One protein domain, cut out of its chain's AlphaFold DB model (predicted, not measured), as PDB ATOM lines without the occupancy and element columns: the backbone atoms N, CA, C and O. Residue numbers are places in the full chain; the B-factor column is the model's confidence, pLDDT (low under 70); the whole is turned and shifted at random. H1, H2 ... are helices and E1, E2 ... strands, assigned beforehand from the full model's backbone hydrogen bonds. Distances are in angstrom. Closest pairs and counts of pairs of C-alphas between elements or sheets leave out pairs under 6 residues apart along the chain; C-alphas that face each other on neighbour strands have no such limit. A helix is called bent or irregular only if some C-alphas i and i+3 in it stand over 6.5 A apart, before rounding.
ATOM      1  N   ASP A 460      -3.640 301.197  49.964       94.94
ATOM      2  CA  ASP A 460      -4.629 302.214  50.299       94.94
ATOM      3  C   ASP A 460      -4.645 302.471  51.812       94.94
ATOM      4  O   ASP A 460      -4.591 301.521  52.608       94.94
ATOM      5  N   ALA A 461      -4.648 303.746  52.204       93.00
ATOM      6  CA  ALA A 461      -4.582 304.209  53.592       93.00
ATOM      7  C   ALA A 461      -3.421 303.623  54.439       93.00
ATOM      8  O   ALA A 461      -3.557 303.421  55.649       93.00
ATOM      9  N   LEU A 462      -2.243 303.347  53.869       95.00
ATOM     10  CA  LEU A 462      -1.109 302.833  54.652       95.00
ATOM     11  C   LEU A 462      -0.403 303.947  55.448       95.00
ATOM     12  O   LEU A 462       0.414 304.709  54.930       95.00
ATOM     13  N   ARG A 463      -0.674 304.011  56.757       94.56
ATOM     14  CA  ARG A 463      -0.020 304.956  57.679       94.56
ATOM     15  C   ARG A 463       1.476 304.649  57.849       94.56
ATOM     16  O   ARG A 463       1.889 303.490  57.881       94.56
ATOM     17  N   PHE A 464       2.289 305.692  58.043       94.88
ATOM     18  CA  PHE A 464       3.750 305.581  58.166       94.88
ATOM     19  C   PHE A 464       4.216 304.549  59.206       94.88
ATOM     20  O   PHE A 464       5.115 303.761  58.922       94.88
ATOM     21  N   GLU A 465       3.612 304.520  60.398       96.00
ATOM     22  CA  GLU A 465       4.025 303.584  61.454       96.00
ATOM     23  C   GLU A 465       3.760 302.112  61.084       96.00
ATOM     24  O   GLU A 465       4.594 301.255  61.370       96.00
ATOM     25  N   VAL A 466       2.675 301.839  60.343       97.06
ATOM     26  CA  VAL A 466       2.360 300.508  59.795       97.06
ATOM     27  C   VAL A 466       3.428 300.111  58.774       97.06
ATOM     28  O   VAL A 466       3.952 298.999  58.812       97.06
ATOM     29  N   GLY A 467       3.821 301.049  57.903       96.38
ATOM     30  CA  GLY A 467       4.935 300.867  56.969       96.38
ATOM     31  C   GLY A 467       6.276 300.627  57.672       96.38
ATOM     32  O   GLY A 467       7.077 299.810  57.214       96.38
ATOM     33  N   ARG A 468       6.517 301.277  58.818       96.06
ATOM     34  CA  ARG A 468       7.711 301.040  59.643       96.06
ATOM     35  C   ARG A 468       7.703 299.649  60.272       96.06
ATOM     36  O   ARG A 468       8.746 299.005  60.296       96.06
ATOM     37  N   GLU A 469       6.556 299.173  60.748       96.25
ATOM     38  CA  GLU A 469       6.434 297.813  61.279       96.25
ATOM     39  C   GLU A 469       6.621 296.754  60.183       96.25
ATOM     40  O   GLU A 469       7.366 295.795  60.383       96.25
ATOM     41  N   LEU A 470       6.031 296.956  58.999       96.75
ATOM     42  CA  LEU A 470       6.289 296.118  57.825       96.75
ATOM     43  C   LEU A 470       7.789 296.069  57.501       96.75
ATOM     44  O   LEU A 470       8.342 294.990  57.286       96.75
ATOM     45  N   PHE A 471       8.459 297.223  57.504       96.19
ATOM     46  CA  PHE A 471       9.902 297.316  57.293       96.19
ATOM     47  C   PHE A 471      10.696 296.509  58.335       96.19
ATOM     48  O   PHE A 471      11.582 295.753  57.948       96.19
ATOM     49  N   GLN A 472      10.357 296.618  59.625       95.00
ATOM     50  CA  GLN A 472      11.011 295.857  60.699       95.00
ATOM     51  C   GLN A 472      10.841 294.344  60.504       95.00
ATOM     52  O   GLN A 472      11.829 293.616  60.473       95.00
ATOM     53  N   ARG A 473       9.612 293.870  60.255       95.38
ATOM     54  CA  ARG A 473       9.351 292.439  60.014       95.38
ATOM     55  C   ARG A 473      10.068 291.910  58.773       95.38
ATOM     56  O   ARG A 473      10.540 290.776  58.770       95.38
ATOM     57  N   MET A 474      10.158 292.718  57.718       93.38
ATOM     58  CA  MET A 474      10.907 292.356  56.514       93.38
ATOM     59  C   MET A 474      12.414 292.316  56.770       93.38
ATOM     60  O   MET A 474      13.074 291.434  56.238       93.38
ATOM     61  N   GLN A 475      12.958 293.217  57.593       92.75
ATOM     62  CA  GLN A 475      14.376 293.220  57.959       92.75
ATOM     63  C   GLN A 475      14.775 291.966  58.754       92.75
ATOM     64  O   GLN A 475      15.863 291.436  58.541       92.75
ATOM     65  N   ASP A 476      13.877 291.463  59.603       89.62
ATOM     66  CA  ASP A 476      14.081 290.228  60.368       89.62
ATOM     67  C   ASP A 476      13.829 288.953  59.536       89.62
ATOM     68  O   ASP A 476      14.168 287.841  59.952       89.62
ATOM     69  N   ALA A 477      13.242 289.082  58.341       87.69
ATOM     70  CA  ALA A 477      12.921 287.942  57.494       87.69
ATOM     71  C   ALA A 477      14.200 287.325  56.885       87.69
ATOM     72  O   ALA A 477      14.911 288.001  56.137       87.69
ATOM     73  N   PRO A 478      14.455 286.006  57.041       81.06
ATOM     74  CA  PRO A 478      15.716 285.373  56.624       81.06
ATOM     75  C   PRO A 478      16.079 285.514  55.137       81.06
ATOM     76  O   PRO A 478      17.229 285.309  54.755       81.06
ATOM     77  N   LYS A 479      15.094 285.794  54.273       83.00
ATOM     78  CA  LYS A 479      15.267 285.923  52.816       83.00
ATOM     79  C   LYS A 479      15.380 287.373  52.337       83.00
ATOM     80  O   LYS A 479      15.625 287.586  51.150       83.00
ATOM     81  N   CYS A 480      15.184 288.360  53.209       88.12
ATOM     82  CA  CYS A 480      15.341 289.764  52.855       88.12
ATOM     83  C   CYS A 480      16.802 290.179  53.061       88.12
ATOM     84  O   CYS A 480      17.274 290.303  54.184       88.12
ATOM     85  N   VAL A 481      17.540 290.369  51.965       85.00
ATOM     86  CA  VAL A 481      18.967 290.744  52.030       85.00
ATOM     87  C   VAL A 481      19.144 292.238  52.317       85.00
ATOM     88  O   VAL A 481      20.108 292.641  52.962       85.00
ATOM     89  N   PHE A 482      18.228 293.067  51.816       90.62
ATOM     90  CA  PHE A 482      18.275 294.516  51.968       90.62
ATOM     91  C   PHE A 482      16.860 295.091  51.999       90.62
ATOM     92  O   PHE A 482      16.064 294.840  51.096       90.62
ATOM     93  N   ALA A 483      16.585 295.910  53.011       93.31
ATOM     94  CA  ALA A 483      15.376 296.710  53.125       93.31
ATOM     95  C   ALA A 483      15.763 298.152  53.482       93.31
ATOM     96  O   ALA A 483      16.737 298.385  54.202       93.31
ATOM     97  N   LYS A 484      14.977 299.126  53.015       94.94
ATOM     98  CA  LYS A 484      15.134 300.549  53.341       94.94
ATOM     99  C   LYS A 484      13.759 301.191  53.522       94.94
ATOM    100  O   LYS A 484      12.851 300.889  52.756       94.94
ATOM    101  N   LEU A 485      13.639 302.102  54.490       94.69
ATOM    102  CA  LEU A 485      12.454 302.936  54.698       94.69
ATOM    103  C   LEU A 485      12.762 304.406  54.381       94.69
ATOM    104  O   LEU A 485      13.683 305.004  54.953       94.69
ATOM    105  N   GLU A 486      11.972 304.987  53.483       92.50
ATOM    106  CA  GLU A 486      12.030 306.394  53.073       92.50
ATOM    107  C   GLU A 486      10.683 307.081  53.334       92.50
ATOM    108  O   GLU A 486       9.671 306.413  53.532       92.50
ATOM    109  N   ILE A 487      10.682 308.416  53.370       90.81
ATOM    110  CA  ILE A 487       9.475 309.232  53.558       90.81
ATOM    111  C   ILE A 487       9.167 310.020  52.291       90.81
ATOM    112  O   ILE A 487      10.080 310.408  51.558       90.81
ATOM    113  N   GLN A 488       7.884 310.289  52.070       90.06
ATOM    114  CA  GLN A 488       7.408 311.185  51.025       90.06
ATOM    115  C   GLN A 488       6.310 312.088  51.580       90.06
ATOM    116  O   GLN A 488       5.531 311.670  52.438       90.06
ATOM    117  N   LEU A 489       6.261 313.324  51.095       88.50
ATOM    118  CA  LEU A 489       5.186 314.252  51.410       88.50
ATOM    119  C   LEU A 489       4.000 313.965  50.488       88.50
ATOM    120  O   LEU A 489       4.114 314.128  49.271       88.50
ATOM    121  N   GLY A 490       2.893 313.512  51.075       88.69
ATOM    122  CA  GLY A 490       1.657 313.225  50.352       88.69
ATOM    123  C   GLY A 490       1.058 314.470  49.698       88.69
ATOM    124  O   GLY A 490       1.243 315.590  50.175       88.69
ATOM    125  N   VAL A 491       0.333 314.267  48.601       88.88
ATOM    126  CA  VAL A 491      -0.418 315.335  47.924       88.88
ATOM    127  C   VAL A 491      -1.555 315.881  48.790       88.88
ATOM    128  O   VAL A 491      -2.117 315.162  49.618       88.88
ATOM    129  N   LEU A 492      -1.902 317.157  48.586       84.62
ATOM    130  CA  LEU A 492      -3.040 317.818  49.227       84.62
ATOM    131  C   LEU A 492      -4.142 318.118  48.185       84.62
ATOM    132  O   LEU A 492      -3.821 318.660  47.127       84.62
ATOM    133  N   PRO A 493      -5.422 317.809  48.472       85.44
ATOM    134  CA  PRO A 493      -5.873 317.036  49.630       85.44
ATOM    135  C   PRO A 493      -5.367 315.584  49.566       85.44
ATOM    136  O   PRO A 493      -5.185 315.022  48.487       85.44
ATOM    137  N   SER A 494      -5.129 314.982  50.732       86.88
ATOM    138  CA  SER A 494      -4.611 313.613  50.835       86.88
ATOM    139  C   SER A 494      -5.772 312.620  50.852       86.88
ATOM    140  O   SER A 494      -6.431 312.440  51.874       86.88
ATOM    141  N   TYR A 495      -6.070 312.041  49.689       88.94
ATOM    142  CA  TYR A 495      -7.143 311.065  49.484       88.94
ATOM    143  C   TYR A 495      -6.857 310.198  48.251       88.94
ATOM    144  O   TYR A 495      -6.036 310.564  47.403       88.94
ATOM    145  N   THR A 496      -7.581 309.086  48.114       90.06
ATOM    146  CA  THR A 496      -7.294 308.023  47.142       90.06
ATOM    147  C   THR A 496      -7.128 308.501  45.701       90.06
ATOM    148  O   THR A 496      -6.155 308.146  45.039       90.06
ATOM    149  N   ARG A 497      -8.042 309.329  45.162       90.19
ATOM    150  CA  ARG A 497      -8.005 309.662  43.718       90.19
ATOM    151  C   ARG A 497      -6.748 310.442  43.339       90.19
ATOM    152  O   ARG A 497      -6.123 310.118  42.331       90.19
ATOM    153  N   LEU A 498      -6.378 311.446  44.135       91.31
ATOM    154  CA  LEU A 498      -5.194 312.263  43.864       91.31
ATOM    155  C   LEU A 498      -3.906 311.540  44.274       91.31
ATOM    156  O   LEU A 498      -2.935 311.579  43.523       91.31
ATOM    157  N   GLY A 499      -3.909 310.828  45.407       93.62
ATOM    158  CA  GLY A 499      -2.756 310.056  45.882       93.62
ATOM    159  C   GLY A 499      -2.341 308.955  44.903       93.62
ATOM    160  O   GLY A 499      -1.175 308.867  44.523       93.62
ATOM    161  N   MET A 500      -3.300 308.164  44.408       94.62
ATOM    162  CA  MET A 500      -3.034 307.103  43.427       94.62
ATOM    163  C   MET A 500      -2.527 307.666  42.093       94.62
ATOM    164  O   MET A 500      -1.649 307.072  41.466       94.62
ATOM    165  N   ALA A 501      -3.063 308.811  41.660       94.81
ATOM    166  CA  ALA A 501      -2.636 309.495  40.441       94.81
ATOM    167  C   ALA A 501      -1.214 310.071  40.564       94.81
ATOM    168  O   ALA A 501      -0.429 309.970  39.624       94.81
ATOM    169  N   ALA A 502      -0.847 310.605  41.733       94.94
ATOM    170  CA  ALA A 502       0.478 311.171  41.991       94.94
ATOM    171  C   ALA A 502       1.621 310.142  41.884       94.94
ATOM    172  O   ALA A 502       2.752 310.508  41.574       94.94
ATOM    173  N   LEU A 503       1.332 308.854  42.102       96.31
ATOM    174  CA  LEU A 503       2.304 307.756  41.998       96.31
ATOM    175  C   LEU A 503       2.552 307.278  40.551       96.31
ATOM    176  O   LEU A 503       3.433 306.437  40.316       96.31
ATOM    177  N   LEU A 504       1.782 307.776  39.578       96.38
ATOM    178  CA  LEU A 504       1.942 307.468  38.155       96.38
ATOM    179  C   LEU A 504       2.946 308.413  37.477       96.38
ATOM    180  O   LEU A 504       3.154 309.539  37.934       96.38
ATOM    181  N   PRO A 505       3.576 307.992  36.364       95.50
ATOM    182  CA  PRO A 505       4.369 308.902  35.545       95.50
ATOM    183  C   PRO A 505       3.488 309.985  34.918       95.50
ATOM    184  O   PRO A 505       2.427 309.677  34.382       95.50
ATOM    185  N   HIS A 506       3.947 311.236  34.944       94.25
ATOM    186  CA  HIS A 506       3.185 312.352  34.393       94.25
ATOM    187  C   HIS A 506       4.062 313.532  33.970       94.25
ATOM    188  O   HIS A 506       5.163 313.732  34.490       94.25
ATOM    189  N   LYS A 507       3.557 314.331  33.027       92.38
ATOM    190  CA  LYS A 507       3.995 315.714  32.764       92.38
ATOM    191  C   LYS A 507       3.040 316.718  33.401       92.38
ATOM    192  O   LYS A 507       3.466 317.808  33.771       92.38
ATOM    193  N   SER A 508       1.766 316.350  33.502       92.56
ATOM    194  CA  SER A 508       0.687 317.158  34.056       92.56
ATOM    195  C   SER A 508      -0.211 316.310  34.957       92.56
ATOM    196  O   SER A 508      -0.589 315.193  34.602       92.56
ATOM    197  N   LEU A 509      -0.537 316.860  36.124       92.44
ATOM    198  CA  LEU A 509      -1.501 316.322  37.077       92.44
ATOM    199  C   LEU A 509      -2.504 317.440  37.355       92.44
ATOM    200  O   LEU A 509      -2.143 318.454  37.952       92.44
ATOM    201  N   THR A 510      -3.727 317.296  36.855       90.38
ATOM    202  CA  THR A 510      -4.741 318.357  36.885       90.38
ATOM    203  C   THR A 510      -6.030 317.861  37.520       90.38
ATOM    204  O   THR A 510      -6.385 316.685  37.425       90.38
ATOM    205  N   MET A 511      -6.736 318.769  38.189       86.62
ATOM    206  CA  MET A 511      -8.097 318.540  38.653       86.62
ATOM    207  C   MET A 511      -9.035 319.399  37.808       86.62
ATOM    208  O   MET A 511      -8.788 320.589  37.634       86.62
ATOM    209  N   THR A 512     -10.059 318.775  37.235       86.06
ATOM    210  CA  THR A 512     -11.082 319.450  36.418       86.06
ATOM    211  C   THR A 512     -12.086 320.206  37.286       86.06
ATOM    212  O   THR A 512     -12.146 319.979  38.495       86.06
ATOM    213  N   ASP A 513     -12.909 321.055  36.665       79.00
ATOM    214  CA  ASP A 513     -13.996 321.781  37.344       79.00
ATOM    215  C   ASP A 513     -15.036 320.830  37.972       79.00
ATOM    216  O   ASP A 513     -15.619 321.143  39.004       79.00
ATOM    217  N   ASP A 514     -15.195 319.624  37.410       78.62
ATOM    218  CA  ASP A 514     -16.020 318.539  37.969       78.62
ATOM    219  C   ASP A 514     -15.259 317.678  39.004       78.62
ATOM    220  O   ASP A 514     -15.697 316.587  39.382       78.62
ATOM    221  N   TYR A 515     -14.084 318.134  39.451       81.00
ATOM    222  CA  TYR A 515     -13.231 317.498  40.465       81.00
ATOM    223  C   TYR A 515     -12.743 316.091  40.119       81.00
ATOM    224  O   TYR A 515     -12.432 315.267  40.988       81.00
ATOM    225  N   GLN A 516     -12.643 315.804  38.824       87.75
ATOM    226  CA  GLN A 516     -11.972 314.612  38.327       87.75
ATOM    227  C   GLN A 516     -10.470 314.861  38.212       87.75
ATOM    228  O   GLN A 516     -10.054 315.930  37.763       87.75
ATOM    229  N   VAL A 517      -9.666 313.862  38.582       90.06
ATOM    230  CA  VAL A 517      -8.200 313.916  38.503       90.06
ATOM    231  C   VAL A 517      -7.733 313.307  37.182       90.06
ATOM    232  O   VAL A 517      -7.996 312.132  36.902       90.06
ATOM    233  N   LEU A 518      -7.025 314.106  36.388       93.44
ATOM    234  CA  LEU A 518      -6.439 313.721  35.111       93.44
ATOM    235  C   LEU A 518      -4.914 313.652  35.228       93.44
ATOM    236  O   LEU A 518      -4.278 314.518  35.832       93.44
ATOM    237  N   VAL A 519      -4.334 312.631  34.605       94.81
ATOM    238  CA  VAL A 519      -2.888 312.469  34.447       94.81
ATOM    239  C   VAL A 519      -2.578 312.452  32.960       94.81
ATOM    240  O   VAL A 519      -3.011 311.539  32.262       94.81
ATOM    241  N   ASP A 520      -1.868 313.469  32.468       93.88
ATOM    242  CA  ASP A 520      -1.620 313.667  31.030       93.88
ATOM    243  C   ASP A 520      -2.900 313.513  30.181       93.88
ATOM    244  O   ASP A 520      -2.947 312.746  29.217       93.88
ATOM    245  N   ASP A 521      -3.959 314.219  30.598       92.25
ATOM    246  CA  ASP A 521      -5.309 314.208  30.009       92.25
ATOM    247  C   ASP A 521      -6.049 312.853  30.072       92.25
ATOM    248  O   ASP A 521      -7.101 312.673  29.453       92.25
ATOM    249  N   VAL A 522      -5.542 311.884  30.844       93.62
ATOM    250  CA  VAL A 522      -6.185 310.581  31.067       93.62
ATOM    251  C   VAL A 522      -6.809 310.513  32.458       93.62
ATOM    252  O   VAL A 522      -6.139 310.693  33.475       93.62
ATOM    253  N   LEU A 523      -8.097 310.174  32.509       92.50
ATOM    254  CA  LEU A 523      -8.818 309.914  33.754       92.50
ATOM    255  C   LEU A 523      -8.278 308.654  34.452       92.50
ATOM    256  O   LEU A 523      -8.252 307.573  33.861       92.50
ATOM    257  N   CYS A 524      -7.848 308.798  35.709       87.88
ATOM    258  CA  CYS A 524      -7.152 307.752  36.482       87.88
ATOM    259  C   CYS A 524      -7.956 307.209  37.680       87.88
ATOM    260  O   CYS A 524      -7.395 306.707  38.661       87.88
ATOM    261  N   ASP A 525      -9.283 307.278  37.607       85.50
ATOM    262  CA  ASP A 525     -10.204 306.754  38.621       85.50
ATOM    263  C   ASP A 525     -10.287 305.215  38.643       85.50
ATOM    264  O   ASP A 525     -10.598 304.623  39.675       85.50
ATOM    265  N   SER A 526      -9.937 304.565  37.533       90.81
ATOM    266  CA  SER A 526     -10.009 303.119  37.330       90.81
ATOM    267  C   SER A 526      -8.636 302.487  37.097       90.81
ATOM    268  O   SER A 526      -7.702 303.130  36.616       90.81
ATOM    269  N   LEU A 527      -8.524 301.183  37.376       93.00
ATOM    270  CA  LEU A 527      -7.304 300.404  37.126       93.00
ATOM    271  C   LEU A 527      -6.847 300.502  35.658       93.00
ATOM    272  O   LEU A 527      -5.660 300.664  35.396       93.00
ATOM    273  N   ALA A 528      -7.792 300.473  34.711       94.56
ATOM    274  CA  ALA A 528      -7.511 300.576  33.280       94.56
ATOM    275  C   ALA A 528      -6.954 301.954  32.879       94.56
ATOM    276  O   ALA A 528      -6.034 302.030  32.067       94.56
ATOM    277  N   GLY A 529      -7.478 303.041  33.461       93.81
ATOM    278  CA  GLY A 529      -6.952 304.391  33.237       93.81
ATOM    279  C   GLY A 529      -5.508 304.525  33.723       93.81
ATOM    280  O   GLY A 529      -4.639 304.989  32.983       93.81
ATOM    281  N   ARG A 530      -5.231 304.010  34.927       95.44
ATOM    282  CA  ARG A 530      -3.884 303.992  35.524       95.44
ATOM    283  C   ARG A 530      -2.907 303.150  34.701       95.44
ATOM    284  O   ARG A 530      -1.792 303.596  34.438       95.44
ATOM    285  N   GLU A 531      -3.336 301.976  34.235       96.50
ATOM    286  CA  GLU A 531      -2.526 301.120  33.363       96.50
ATOM    287  C   GLU A 531      -2.181 301.813  32.043       96.50
ATOM    288  O   GLU A 531      -1.028 301.780  31.616       96.50
ATOM    289  N   LYS A 532      -3.153 302.486  31.416       96.38
ATOM    290  CA  LYS A 532      -2.945 303.216  30.159       96.38
ATOM    291  C   LYS A 532      -1.866 304.295  30.296       96.38
ATOM    292  O   LYS A 532      -1.014 304.411  29.415       96.38
ATOM    293  N   VAL A 533      -1.883 305.053  31.395       96.19
ATOM    294  CA  VAL A 533      -0.848 306.057  31.703       96.19
ATOM    295  C   VAL A 533       0.501 305.389  31.952       96.19
ATOM    296  O   VAL A 533       1.515 305.797  31.395       96.19
ATOM    297  N   LEU A 534       0.544 304.315  32.741       96.00
ATOM    298  CA  LEU A 534       1.802 303.620  33.014       96.00
ATOM    299  C   LEU A 534       2.430 303.047  31.726       96.00
ATOM    300  O   LEU A 534       3.637 303.182  31.507       96.00
ATOM    301  N   GLN A 535       1.609 302.491  30.829       96.06
ATOM    302  CA  GLN A 535       2.032 301.929  29.545       96.06
ATOM    303  C   GLN A 535       2.518 302.980  28.542       96.06
ATOM    304  O   GLN A 535       3.387 302.665  27.725       96.06
ATOM    305  N   SER A 536       2.033 304.227  28.609       95.69
ATOM    306  CA  SER A 536       2.519 305.296  27.724       95.69
ATOM    307  C   SER A 536       3.959 305.717  28.029       95.69
ATOM    308  O   SER A 536       4.640 306.247  27.152       95.69
ATOM    309  N   TYR A 537       4.437 305.464  29.251       95.25
ATOM    310  CA  TYR A 537       5.820 305.717  29.664       95.25
ATOM    311  C   TYR A 537       6.680 304.449  29.662       95.25
ATOM    312  O   TYR A 537       7.855 304.506  29.302       95.25
ATOM    313  N   VAL A 538       6.105 303.308  30.050       94.75
ATOM    314  CA  VAL A 538       6.780 302.007  30.106       94.75
ATOM    315  C   VAL A 538       5.886 300.959  29.435       94.75
ATOM    316  O   VAL A 538       5.048 300.361  30.111       94.75
ATOM    317  N   PRO A 539       6.060 300.669  28.128       93.19
ATOM    318  CA  PRO A 539       5.195 299.729  27.402       93.19
ATOM    319  C   PRO A 539       5.127 298.333  28.036       93.19
ATOM    320  O   PRO A 539       4.096 297.664  28.004       93.19
ATOM    321  N   GLY A 540       6.221 297.893  28.662       93.62
ATOM    322  CA  GLY A 540       6.290 296.653  29.432       93.62
ATOM    323  C   GLY A 540       5.732 296.786  30.849       93.62
ATOM    324  O   GLY A 540       6.384 296.324  31.779       93.62
ATOM    325  N   SER A 541       4.576 297.417  31.052       96.12
ATOM    326  CA  SER A 541       3.969 297.572  32.382       96.12
ATOM    327  C   SER A 541       2.566 296.967  32.487       96.12
ATOM    328  O   SER A 541       1.965 296.568  31.481       96.12
ATOM    329  N   VAL A 542       2.092 296.792  33.720       96.12
ATOM    330  CA  VAL A 542       0.751 296.276  34.037       96.12
ATOM    331  C   VAL A 542       0.307 296.765  35.416       96.12
ATOM    332  O   VAL A 542       1.141 296.913  36.316       96.12
ATOM    333  N   CYS A 543      -0.996 296.980  35.582       96.75
ATOM    334  CA  CYS A 543      -1.633 297.250  36.865       96.75
ATOM    335  C   CYS A 543      -2.564 296.089  37.239       96.75
ATOM    336  O   CYS A 543      -3.371 295.650  36.427       96.75
ATOM    337  N   VAL A 544      -2.484 295.601  38.474       95.19
ATOM    338  CA  VAL A 544      -3.294 294.476  38.970       95.19
ATOM    339  C   VAL A 544      -3.846 294.763  40.364       95.19
ATOM    340  O   VAL A 544      -3.249 295.523  41.126       95.19
ATOM    341  N   GLN A 545      -4.979 294.154  40.715       95.44
ATOM    342  CA  GLN A 545      -5.484 294.173  42.090       95.44
ATOM    343  C   GLN A 545      -4.827 293.067  42.918       95.44
ATOM    344  O   GLN A 545      -4.522 291.983  42.415       95.44
ATOM    345  N   PHE A 546      -4.630 293.327  44.207       94.88
ATOM    346  CA  PHE A 546      -4.098 292.356  45.160       94.88
ATOM    347  C   PHE A 546      -4.949 291.078  45.220       94.88
ATOM    348  O   PHE A 546      -4.411 289.968  45.161       94.88
ATOM    349  N   ASP A 547      -6.274 291.226  45.282       90.94
ATOM    350  CA  ASP A 547      -7.210 290.102  45.397       90.94
ATOM    351  C   ASP A 547      -7.160 289.162  44.192       90.94
ATOM    352  O   ASP A 547      -7.230 287.941  44.352       90.94
ATOM    353  N   ASP A 548      -6.929 289.715  43.002       90.31
ATOM    354  CA  ASP A 548      -6.768 288.925  41.785       90.31
ATOM    355  C   ASP A 548      -5.479 288.103  41.817       90.31
ATOM    356  O   ASP A 548      -5.414 287.048  41.200       90.31
ATOM    357  N   MET A 549      -4.457 288.545  42.560       87.12
ATOM    358  CA  MET A 549      -3.147 287.893  42.647       87.12
ATOM    359  C   MET A 549      -3.080 286.841  43.759       87.12
ATOM    360  O   MET A 549      -2.398 285.818  43.613       87.12
ATOM    361  N   LYS A 550      -3.787 287.054  44.878       83.00
ATOM    362  CA  LYS A 550      -3.711 286.168  46.054       83.00
ATOM    363  C   LYS A 550      -4.289 284.772  45.796       83.00
ATOM    364  O   LYS A 550      -3.863 283.803  46.427       83.00
ATOM    365  N   ALA A 551      -5.196 284.624  44.833       82.50
ATOM    366  CA  ALA A 551      -5.797 283.334  44.490       82.50
ATOM    367  C   ALA A 551      -5.020 282.536  43.418       82.50
ATOM    368  O   ALA A 551      -5.236 281.332  43.280       82.50
ATOM    369  N   LEU A 552      -4.083 283.158  42.688       87.69
ATOM    370  CA  LEU A 552      -3.492 282.565  41.477       87.69
ATOM    371  C   LEU A 552      -2.517 281.427  41.741       87.69
ATOM    372  O   LEU A 552      -1.601 281.522  42.560       87.69
ATOM    373  N   LYS A 553      -2.598 280.363  40.949       87.06
ATOM    374  CA  LYS A 553      -1.585 279.305  40.992       87.06
ATOM    375  C   LYS A 553      -0.239 279.833  40.488       87.06
ATOM    376  O   LYS A 553      -0.141 280.825  39.771       87.06
ATOM    377  N   LYS A 554       0.842 279.125  40.835       86.00
ATOM    378  CA  LYS A 554       2.224 279.534  40.517       86.00
ATOM    379  C   LYS A 554       2.464 279.835  39.026       86.00
ATOM    380  O   LYS A 554       3.285 280.697  38.729       86.00
ATOM    381  N   MET A 555       1.802 279.127  38.106       85.94
ATOM    382  CA  MET A 555       1.940 279.374  36.661       85.94
ATOM    383  C   MET A 555       1.223 280.655  36.224       85.94
ATOM    384  O   MET A 555       1.849 281.494  35.591       85.94
ATOM    385  N   GLU A 556      -0.023 280.852  36.647       88.25
ATOM    386  CA  GLU A 556      -0.823 282.049  36.339       88.25
ATOM    387  C   GLU A 556      -0.144 283.322  36.877       88.25
ATOM    388  O   GLU A 556      -0.010 284.321  36.175       88.25
ATOM    389  N   LEU A 557       0.415 283.253  38.093       88.19
ATOM    390  CA  LEU A 557       1.205 284.345  38.670       88.19
ATOM    391  C   LEU A 557       2.435 284.688  37.809       88.19
ATOM    392  O   LEU A 557       2.800 285.855  37.664       88.19
ATOM    393  N   ARG A 558       3.102 283.675  37.234       87.19
ATOM    394  CA  ARG A 558       4.237 283.898  36.328       87.19
ATOM    395  C   ARG A 558       3.797 284.551  35.027       87.19
ATOM    396  O   ARG A 558       4.544 285.385  34.530       87.19
ATOM    397  N   GLU A 559       2.645 284.179  34.481       89.06
ATOM    398  CA  GLU A 559       2.133 284.731  33.220       89.06
ATOM    399  C   GLU A 559       1.904 286.241  33.312       89.06
ATOM    400  O   GLU A 559       2.323 286.968  32.415       89.06
ATOM    401  N   ILE A 560       1.357 286.726  34.430       87.56
ATOM    402  CA  ILE A 560       1.133 288.163  34.661       87.56
ATOM    403  C   ILE A 560       2.452 288.946  34.723       87.56
ATOM    404  O   ILE A 560       2.558 290.057  34.204       87.56
ATOM    405  N   ILE A 561       3.470 288.374  35.368       90.00
ATOM    406  CA  ILE A 561       4.718 289.078  35.691       90.00
ATOM    407  C   ILE A 561       5.767 288.941  34.569       90.00
ATOM    408  O   ILE A 561       6.640 289.799  34.397       90.00
ATOM    409  N   THR A 562       5.720 287.862  33.787       87.69
ATOM    410  CA  THR A 562       6.713 287.585  32.740       87.69
ATOM    411  C   THR A 562       6.613 288.603  31.604       87.69
ATOM    412  O   THR A 562       5.534 288.973  31.162       87.69
ATOM    413  N   GLY A 563       7.762 289.094  31.129       86.31
ATOM    414  CA  GLY A 563       7.818 290.116  30.076       86.31
ATOM    415  C   GLY A 563       7.475 291.541  30.536       86.31
ATOM    416  O   GLY A 563       7.616 292.471  29.747       86.31
ATOM    417  N   LYS A 564       7.081 291.740  31.803       93.12
ATOM    418  CA  LYS A 564       6.844 293.067  32.385       93.12
ATOM    419  C   LYS A 564       8.102 293.606  33.069       93.12
ATOM    420  O   LYS A 564       8.780 292.877  33.794       93.12
ATOM    421  N   GLN A 565       8.414 294.875  32.830       93.19
ATOM    422  CA  GLN A 565       9.446 295.658  33.511       93.19
ATOM    423  C   GLN A 565       8.902 296.307  34.791       93.19
ATOM    424  O   GLN A 565       9.613 296.345  35.791       93.19
ATOM    425  N   VAL A 566       7.654 296.783  34.788       96.31
ATOM    426  CA  VAL A 566       7.026 297.435  35.950       96.31
ATOM    427  C   VAL A 566       5.663 296.805  36.220       96.31
ATOM    428  O   VAL A 566       4.844 296.690  35.313       96.31
ATOM    429  N   VAL A 567       5.416 296.386  37.459       96.38
ATOM    430  CA  VAL A 567       4.135 295.796  37.882       96.38
ATOM    431  C   VAL A 567       3.600 296.606  39.053       96.38
ATOM    432  O   VAL A 567       4.240 296.635  40.099       96.38
ATOM    433  N   TYR A 568       2.455 297.264  38.884       97.69
ATOM    434  CA  TYR A 568       1.761 297.975  39.963       97.69
ATOM    435  C   TYR A 568       0.667 297.078  40.537       97.69
ATOM    436  O   TYR A 568      -0.177 296.582  39.796       97.69
ATOM    437  N   ILE A 569       0.677 296.878  41.850       97.44
ATOM    438  CA  ILE A 569      -0.293 296.070  42.586       97.44
ATOM    439  C   ILE A 569      -1.033 296.990  43.552       97.44
ATOM    440  O   ILE A 569      -0.401 297.608  44.405       97.44
ATOM    441  N   TYR A 570      -2.354 297.071  43.429       97.06
ATOM    442  CA  TYR A 570      -3.204 297.876  44.307       97.06
ATOM    443  C   TYR A 570      -3.787 297.002  45.421       97.06
ATOM    444  O   TYR A 570      -4.367 295.953  45.151       97.06
ATOM    445  N   HIS A 571      -3.607 297.420  46.669       96.81
ATOM    446  CA  HIS A 571      -4.015 296.708  47.879       96.81
ATOM    447  C   HIS A 571      -4.903 297.625  48.727       96.81
ATOM    448  O   HIS A 571      -4.529 298.768  48.945       96.81
ATOM    449  N   ASN A 572      -6.058 297.148  49.205       94.81
ATOM    450  CA  ASN A 572      -7.098 298.006  49.796       94.81
ATOM    451  C   ASN A 572      -7.565 297.560  51.200       94.81
ATOM    452  O   ASN A 572      -8.664 297.886  51.640       94.81
ATOM    453  N   GLN A 573      -6.773 296.760  51.916       95.00
ATOM    454  CA  GLN A 573      -7.262 296.110  53.138       95.00
ATOM    455  C   GLN A 573      -7.606 297.088  54.276       95.00
ATOM    456  O   GLN A 573      -8.534 296.829  55.045       95.00
ATOM    457  N   ILE A 574      -6.867 298.198  54.392       95.44
ATOM    458  CA  ILE A 574      -7.034 299.179  55.475       95.44
ATOM    459  C   ILE A 574      -8.226 300.096  55.190       95.44
ATOM    460  O   ILE A 574      -9.139 300.165  56.012       95.44
ATOM    461  N   ASP A 575      -8.247 300.764  54.036       92.06
ATOM    462  CA  ASP A 575      -9.298 301.733  53.697       92.06
ATOM    463  C   ASP A 575     -10.682 301.069  53.581       92.06
ATOM    464  O   ASP A 575     -11.658 301.551  54.162       92.06
ATOM    465  N   ALA A 576     -10.757 299.868  52.987       92.31
ATOM    466  CA  ALA A 576     -12.012 299.120  52.845       92.31
ATOM    467  C   ALA A 576     -12.732 298.825  54.176       92.31
ATOM    468  O   ALA A 576     -13.963 298.689  54.181       92.31
ATOM    469  N   ARG A 577     -11.985 298.721  55.287       91.38
ATOM    470  CA  ARG A 577     -12.534 298.580  56.647       91.38
ATOM    471  C   ARG A 577     -12.617 299.906  57.398       91.38
ATOM    472  O   ARG A 577     -13.584 300.110  58.125       91.38
ATOM    473  N   GLY A 578     -11.656 300.805  57.205       85.69
ATOM    474  CA  GLY A 578     -11.558 302.074  57.927       85.69
ATOM    475  C   GLY A 578     -12.551 303.164  57.502       85.69
ATOM    476  O   GLY A 578     -12.859 304.024  58.321       85.69
ATOM    477  N   ASP A 579     -13.067 303.155  56.265       79.50
ATOM    478  CA  ASP A 579     -13.887 304.270  55.739       79.50
ATOM    479  C   ASP A 579     -15.402 304.152  56.042       79.50
ATOM    480  O   ASP A 579     -16.175 305.123  55.975       79.50
ATOM    481  N   LYS A 580     -15.859 302.948  56.415       82.69
ATOM    482  CA  LYS A 580     -17.269 302.678  56.731       82.69
ATOM    483  C   LYS A 580     -17.509 302.716  58.238       82.69
ATOM    484  O   LYS A 580     -16.921 301.945  58.984       82.69
ATOM    485  N   LEU A 581     -18.486 303.519  58.664       78.19
ATOM    486  CA  LEU A 581     -18.869 303.713  60.075       78.19
ATOM    487  C   LEU A 581     -19.119 302.414  60.861       78.19
ATOM    488  O   LEU A 581     -18.908 302.370  62.064       78.19
ATOM    489  N   ASN A 582     -19.613 301.355  60.217       83.56
ATOM    490  CA  ASN A 582     -19.900 300.087  60.891       83.56
ATOM    491  C   ASN A 582     -18.677 299.166  61.032       83.56
ATOM    492  O   ASN A 582     -18.757 298.207  61.792       83.56
ATOM    493  N   THR A 583     -17.585 299.433  60.312       87.88
ATOM    494  CA  THR A 583     -16.347 298.634  60.339       87.88
ATOM    495  C   THR A 583     -15.117 299.450  60.737       87.88
ATOM    496  O   THR A 583     -14.046 298.874  60.883       87.88
ATOM    497  N   GLU A 584     -15.245 300.764  60.957       84.62
ATOM    498  CA  GLU A 584     -14.121 301.667  61.258       84.62
ATOM    499  C   GLU A 584     -13.311 301.220  62.484       84.62
ATOM    500  O   GLU A 584     -12.090 301.358  62.519       84.62
ATOM    501  N   ASN A 585     -13.978 300.576  63.447       88.94
ATOM    502  CA  ASN A 585     -13.348 300.001  64.630       88.94
ATOM    503  C   ASN A 585     -12.375 298.851  64.328       88.94
ATOM    504  O   ASN A 585     -11.509 298.568  65.153       88.94
ATOM    505  N   GLU A 586     -12.484 298.211  63.163       91.88
ATOM    506  CA  GLU A 586     -11.625 297.105  62.732       91.88
ATOM    507  C   GLU A 586     -10.335 297.581  62.044       91.88
ATOM    508  O   GLU A 586      -9.512 296.754  61.649       91.88
ATOM    509  N   VAL A 587     -10.125 298.897  61.885       94.19
ATOM    510  CA  VAL A 587      -8.988 299.457  61.130       94.19
ATOM    511  C   VAL A 587      -7.628 298.960  61.634       94.19
ATOM    512  O   VAL A 587      -6.715 298.730  60.844       94.19
ATOM    513  N   PHE A 588      -7.481 298.719  62.937       95.44
ATOM    514  CA  PHE A 588      -6.226 298.234  63.514       95.44
ATOM    515  C   PHE A 588      -5.980 296.744  63.276       95.44
ATOM    516  O   PHE A 588      -4.839 296.363  62.991       95.44
ATOM    517  N   SER A 589      -7.033 295.926  63.281       95.25
ATOM    518  CA  SER A 589      -6.977 294.556  62.753       95.25
ATOM    519  C   SER A 589      -6.609 294.577  61.271       95.25
ATOM    520  O   SER A 589      -5.765 293.797  60.825       95.25
ATOM    521  N   ALA A 590      -7.128 295.559  60.527       95.88
ATOM    522  CA  ALA A 590      -6.792 295.759  59.127       95.88
ATOM    523  C   ALA A 590      -5.336 296.089  58.862       95.88
ATOM    524  O   ALA A 590      -4.751 295.540  57.930       95.88
ATOM    525  N   CYS A 591      -4.716 296.909  59.704       97.12
ATOM    526  CA  CYS A 591      -3.282 297.149  59.622       97.12
ATOM    527  C   CYS A 591      -2.469 295.865  59.843       97.12
ATOM    528  O   CYS A 591      -1.504 295.630  59.117       97.12
ATOM    529  N   GLN A 592      -2.843 295.031  60.821       95.31
ATOM    530  CA  GLN A 592      -2.126 293.785  61.113       95.31
ATOM    531  C   GLN A 592      -2.221 292.789  59.950       95.31
ATOM    532  O   GLN A 592      -1.215 292.190  59.563       95.31
ATOM    533  N   GLU A 593      -3.413 292.634  59.377       95.88
ATOM    534  CA  GLU A 593      -3.637 291.771  58.218       95.88
ATOM    535  C   GLU A 593      -2.936 292.306  56.966       95.88
ATOM    536  O   GLU A 593      -2.253 291.537  56.297       95.88
ATOM    537  N   ALA A 594      -3.000 293.616  56.702       97.19
ATOM    538  CA  ALA A 594      -2.313 294.259  55.580       97.19
ATOM    539  C   ALA A 594      -0.798 294.001  55.595       97.19
ATOM    540  O   ALA A 594      -0.206 293.674  54.566       97.19
ATOM    541  N   ILE A 595      -0.157 294.114  56.767       96.94
ATOM    542  CA  ILE A 595       1.271 293.795  56.920       96.94
ATOM    543  C   ILE A 595       1.529 292.342  56.497       96.94
ATOM    544  O   ILE A 595       2.444 292.086  55.713       96.94
ATOM    545  N   GLN A 596       0.726 291.399  56.994       96.38
ATOM    546  CA  GLN A 596       0.899 289.977  56.702       96.38
ATOM    547  C   GLN A 596       0.651 289.661  55.218       96.38
ATOM    548  O   GLN A 596       1.469 288.994  54.586       96.38
ATOM    549  N   GLU A 597      -0.416 290.207  54.640       96.25
ATOM    550  CA  GLU A 597      -0.783 290.055  53.230       96.25
ATOM    551  C   GLU A 597       0.318 290.554  52.284       96.25
ATOM    552  O   GLU A 597       0.667 289.872  51.314       96.25
ATOM    553  N   ILE A 598       0.918 291.709  52.584       96.19
ATOM    554  CA  ILE A 598       2.017 292.269  51.792       96.19
ATOM    555  C   ILE A 598       3.274 291.392  51.899       96.19
ATOM    556  O   ILE A 598       3.896 291.099  50.873       96.19
ATOM    557  N   ILE A 599       3.642 290.935  53.102       95.00
ATOM    558  CA  ILE A 599       4.798 290.039  53.309       95.00
ATOM    559  C   ILE A 599       4.614 288.734  52.525       95.00
ATOM    560  O   ILE A 599       5.514 288.312  51.786       95.00
ATOM    561  N   ASP A 600       3.439 288.116  52.638       93.62
ATOM    562  CA  ASP A 600       3.130 286.854  51.969       93.62
ATOM    563  C   ASP A 600       3.121 287.011  50.447       93.62
ATOM    564  O   ASP A 600       3.647 286.151  49.729       93.62
ATOM    565  N   LEU A 601       2.606 288.133  49.934       93.75
ATOM    566  CA  LEU A 601       2.647 288.442  48.509       93.75
ATOM    567  C   LEU A 601       4.080 288.637  48.005       93.75
ATOM    568  O   LEU A 601       4.436 288.062  46.971       93.75
ATOM    569  N   ILE A 602       4.917 289.392  48.726       93.62
ATOM    570  CA  ILE A 602       6.335 289.573  48.379       93.62
ATOM    571  C   ILE A 602       7.028 288.210  48.317       93.62
ATOM    572  O   ILE A 602       7.670 287.887  47.315       93.62
ATOM    573  N   HIS A 603       6.851 287.364  49.337       91.56
ATOM    574  CA  HIS A 603       7.451 286.030  49.363       91.56
ATOM    575  C   HIS A 603       6.947 285.149  48.209       91.56
ATOM    576  O   HIS A 603       7.741 284.477  47.537       91.56
ATOM    577  N   ARG A 604       5.642 285.188  47.922       90.56
ATOM    578  CA  ARG A 604       5.027 284.433  46.826       90.56
ATOM    579  C   ARG A 604       5.542 284.878  45.463       90.56
ATOM    580  O   ARG A 604       5.842 284.017  44.641       90.56
ATOM    581  N   ILE A 605       5.671 286.178  45.205       91.75
ATOM    582  CA  ILE A 605       6.200 286.697  43.936       91.75
ATOM    583  C   ILE A 605       7.699 286.406  43.819       91.75
ATOM    584  O   ILE A 605       8.155 285.986  42.752       91.75
ATOM    585  N   ALA A 606       8.459 286.545  44.906       90.31
ATOM    586  CA  ALA A 606       9.889 286.259  44.912       90.31
ATOM    587  C   ALA A 606      10.180 284.794  44.547       90.31
ATOM    588  O   ALA A 606      10.969 284.520  43.643       90.31
ATOM    589  N   VAL A 607       9.479 283.842  45.171       87.75
ATOM    590  CA  VAL A 607       9.649 282.399  44.906       87.75
ATOM    591  C   VAL A 607       8.922 281.953  43.630       87.75
ATOM    592  O   VAL A 607       9.376 281.069  42.895       87.75
ATOM    593  N   GLY A 608       7.756 282.536  43.369       84.69
ATOM    594  CA  GLY A 608       6.861 282.187  42.277       84.69
ATOM    595  C   GLY A 608       7.354 282.699  40.934       84.69
ATOM    596  O   GLY A 608       7.455 281.902  40.007       84.69
ATOM    597  N   ALA A 609       7.715 283.978  40.834       84.44
ATOM    598  CA  ALA A 609       8.021 284.686  39.588       84.44
ATOM    599  C   ALA A 609       9.461 285.232  39.500       84.44
ATOM    600  O   ALA A 609       9.770 285.994  38.581       84.44
ATOM    601  N   ASN A 610      10.345 284.829  40.425       84.75
ATOM    602  CA  ASN A 610      11.776 285.159  40.436       84.75
ATOM    603  C   ASN A 610      12.057 286.670  40.332       84.75
ATOM    604  O   ASN A 610      12.893 287.109  39.546       84.75
ATOM    605  N   THR A 611      11.296 287.472  41.078       88.31
ATOM    606  CA  THR A 611      11.462 288.930  41.131       88.31
ATOM    607  C   THR A 611      11.967 289.324  42.511       88.31
ATOM    608  O   THR A 611      11.465 288.816  43.505       88.31
ATOM    609  N   ILE A 612      12.979 290.190  42.570       89.44
ATOM    610  CA  ILE A 612      13.716 290.490  43.811       89.44
ATOM    611  C   ILE A 612      13.668 291.966  44.218       89.44
ATOM    612  O   ILE A 612      14.128 292.302  45.304       89.44
ATOM    613  N   HIS A 613      13.118 292.841  43.373       92.81
ATOM    614  CA  HIS A 613      13.047 294.277  43.632       92.81
ATOM    615  C   HIS A 613      11.590 294.711  43.821       92.81
ATOM    616  O   HIS A 613      10.785 294.674  42.886       92.81
ATOM    617  N   PHE A 614      11.268 295.096  45.056       95.31
ATOM    618  CA  PHE A 614       9.933 295.487  45.493       95.31
ATOM    619  C   PHE A 614       9.964 296.885  46.107       95.31
ATOM    620  O   PHE A 614      10.903 297.224  46.825       95.31
ATOM    621  N   ILE A 615       8.913 297.660  45.864       96.81
ATOM    622  CA  ILE A 615       8.651 298.939  46.523       96.81
ATOM    623  C   ILE A 615       7.244 298.861  47.103       96.81
ATOM    624  O   ILE A 615       6.302 298.570  46.372       96.81
ATOM    625  N   VAL A 616       7.094 299.120  48.398       97.62
ATOM    626  CA  VAL A 616       5.782 299.260  49.041       97.62
ATOM    627  C   VAL A 616       5.580 300.737  49.350       97.62
ATOM    628  O   VAL A 616       6.465 301.363  49.930       97.62
ATOM    629  N   THR A 617       4.453 301.302  48.932       96.75
ATOM    630  CA  THR A 617       4.126 302.717  49.142       96.75
ATOM    631  C   THR A 617       2.647 302.897  49.480       96.75
ATOM    632  O   THR A 617       1.855 301.961  49.361       96.75
ATOM    633  N   ALA A 618       2.296 304.105  49.906       95.75
ATOM    634  CA  ALA A 618       0.938 304.528  50.210       95.75
ATOM    635  C   ALA A 618       0.506 305.633  49.239       95.75
ATOM    636  O   ALA A 618       1.319 306.460  48.813       95.75
ATOM    637  N   ASP A 619      -0.775 305.669  48.914       93.69
ATOM    638  CA  ASP A 619      -1.417 306.791  48.237       93.69
ATOM    639  C   ASP A 619      -1.815 307.896  49.232       93.69
ATOM    640  O   ASP A 619      -1.581 309.076  48.969       93.69
ATOM    641  N   HIS A 620      -2.319 307.519  50.407       92.31
ATOM    642  CA  HIS A 620      -2.510 308.372  51.573       92.31
ATOM    643  C   HIS A 620      -2.365 307.577  52.878       92.31
ATOM    644  O   HIS A 620      -2.194 306.360  52.889       92.31
ATOM    645  N   GLY A 621      -2.409 308.284  54.007       90.44
ATOM    646  CA  GLY A 621      -2.494 307.683  55.337       90.44
ATOM    647  C   GLY A 621      -3.863 307.907  55.975       90.44
ATOM    648  O   GLY A 621      -4.774 308.462  55.361       90.44
TER     649      GLY A 621
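This is residues 460 to 621 of the 1235 residues of the protein "Protease Lon-related BREX system protein BrxL" of bacterium D16-54 (UniProt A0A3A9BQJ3). Three strands make the middle of this domain, the parallel pair E3 and E4 with E5 near E4, set between two groups of parts. On one side runs the long helix H7, touched by H1, H5 and H6; on the other side H3 is by E3, and beyond it H2 and the small hairpin E1 E2 make the far end. The printed part has 162 residues, with seven named helices and five named strands in the order H1 H2 E1 E2 H3 E3 H4 H5 E4 H6 H7 E5. The class is mixed, helices and strands. The whole is compact, with a radius of gyration of the C-alphas of 16.3 A and spans of 50 by 41 by 29 A.

Find E3 at residues 541 to 545, 14.0 A long, and E4 at 566 to 571, 16.3 A, starting at C-alpha 566 (7.026, 297.435, 35.950). Between them lie H4, residues 546 to 550, and H5, 554 to 561. H6 is residues 575 to 578. H7, residues 584 to 609, runs 35.3 A from C-alpha 584 at (-14.121, 301.667, 61.258); it has a kink of 37 degrees near residue 591 and is irregular, with C-alphas 585 and 588 7.4 A apart. E5, residues 614 to 618, is 13.6 A long and ends at C-alpha 618 (0.938, 304.528, 50.210). Look earlier for H1, residues 464 to 475, 16.3 A; H2, 496 to 502; E1, 509 to 511; E2, 517 to 519; and H3, 527 to 537, 16.0 A.

E3 and E4 are parallel at 15 degrees, with N 544 and O 568 2.8 A apart, within hydrogen-bond range. E3, H4, H5 and E4 form a strand-helix-strand unit, two parallel neighbour strands with helices between, its crossover right-handed. E5 pairs with no named strand. The closest C-alphas of H3 and E3, Glu 531 and Cys 543, are 5.3 A apart. The hub H7 touches H1 at Ile 595 and Leu 470, 5.6 A, the same way at a steep tilt of 36 degrees, only just steep. H7 touches H5 at Ala 609 and Arg 558, 5.1 A, about perpendicular at 86 degrees, and H6 at Glu 584 and Gly 578, 4.2 A. The hairpin E1 and E2 is antiparallel at 156 degrees, with N 518 and O 510 2.9 A apart. The closest C-alphas of H2 and E2, Leu 498 and Val 517, are 6.4 A apart. Every O i to N i+4 pair is within hydrogen-bond range in H1, H2, H4 and H5, with 6 of 7 in H3 and 20 of 22 in H7; H6 is too short for one.

The two C-alphas farthest apart, Pro 478 and Asp 513, are 50.8 A apart. The printed part has no cut. Look at residues 476 to 495 for the long link, H1 to H2. No printed residue has a pLDDT under 70.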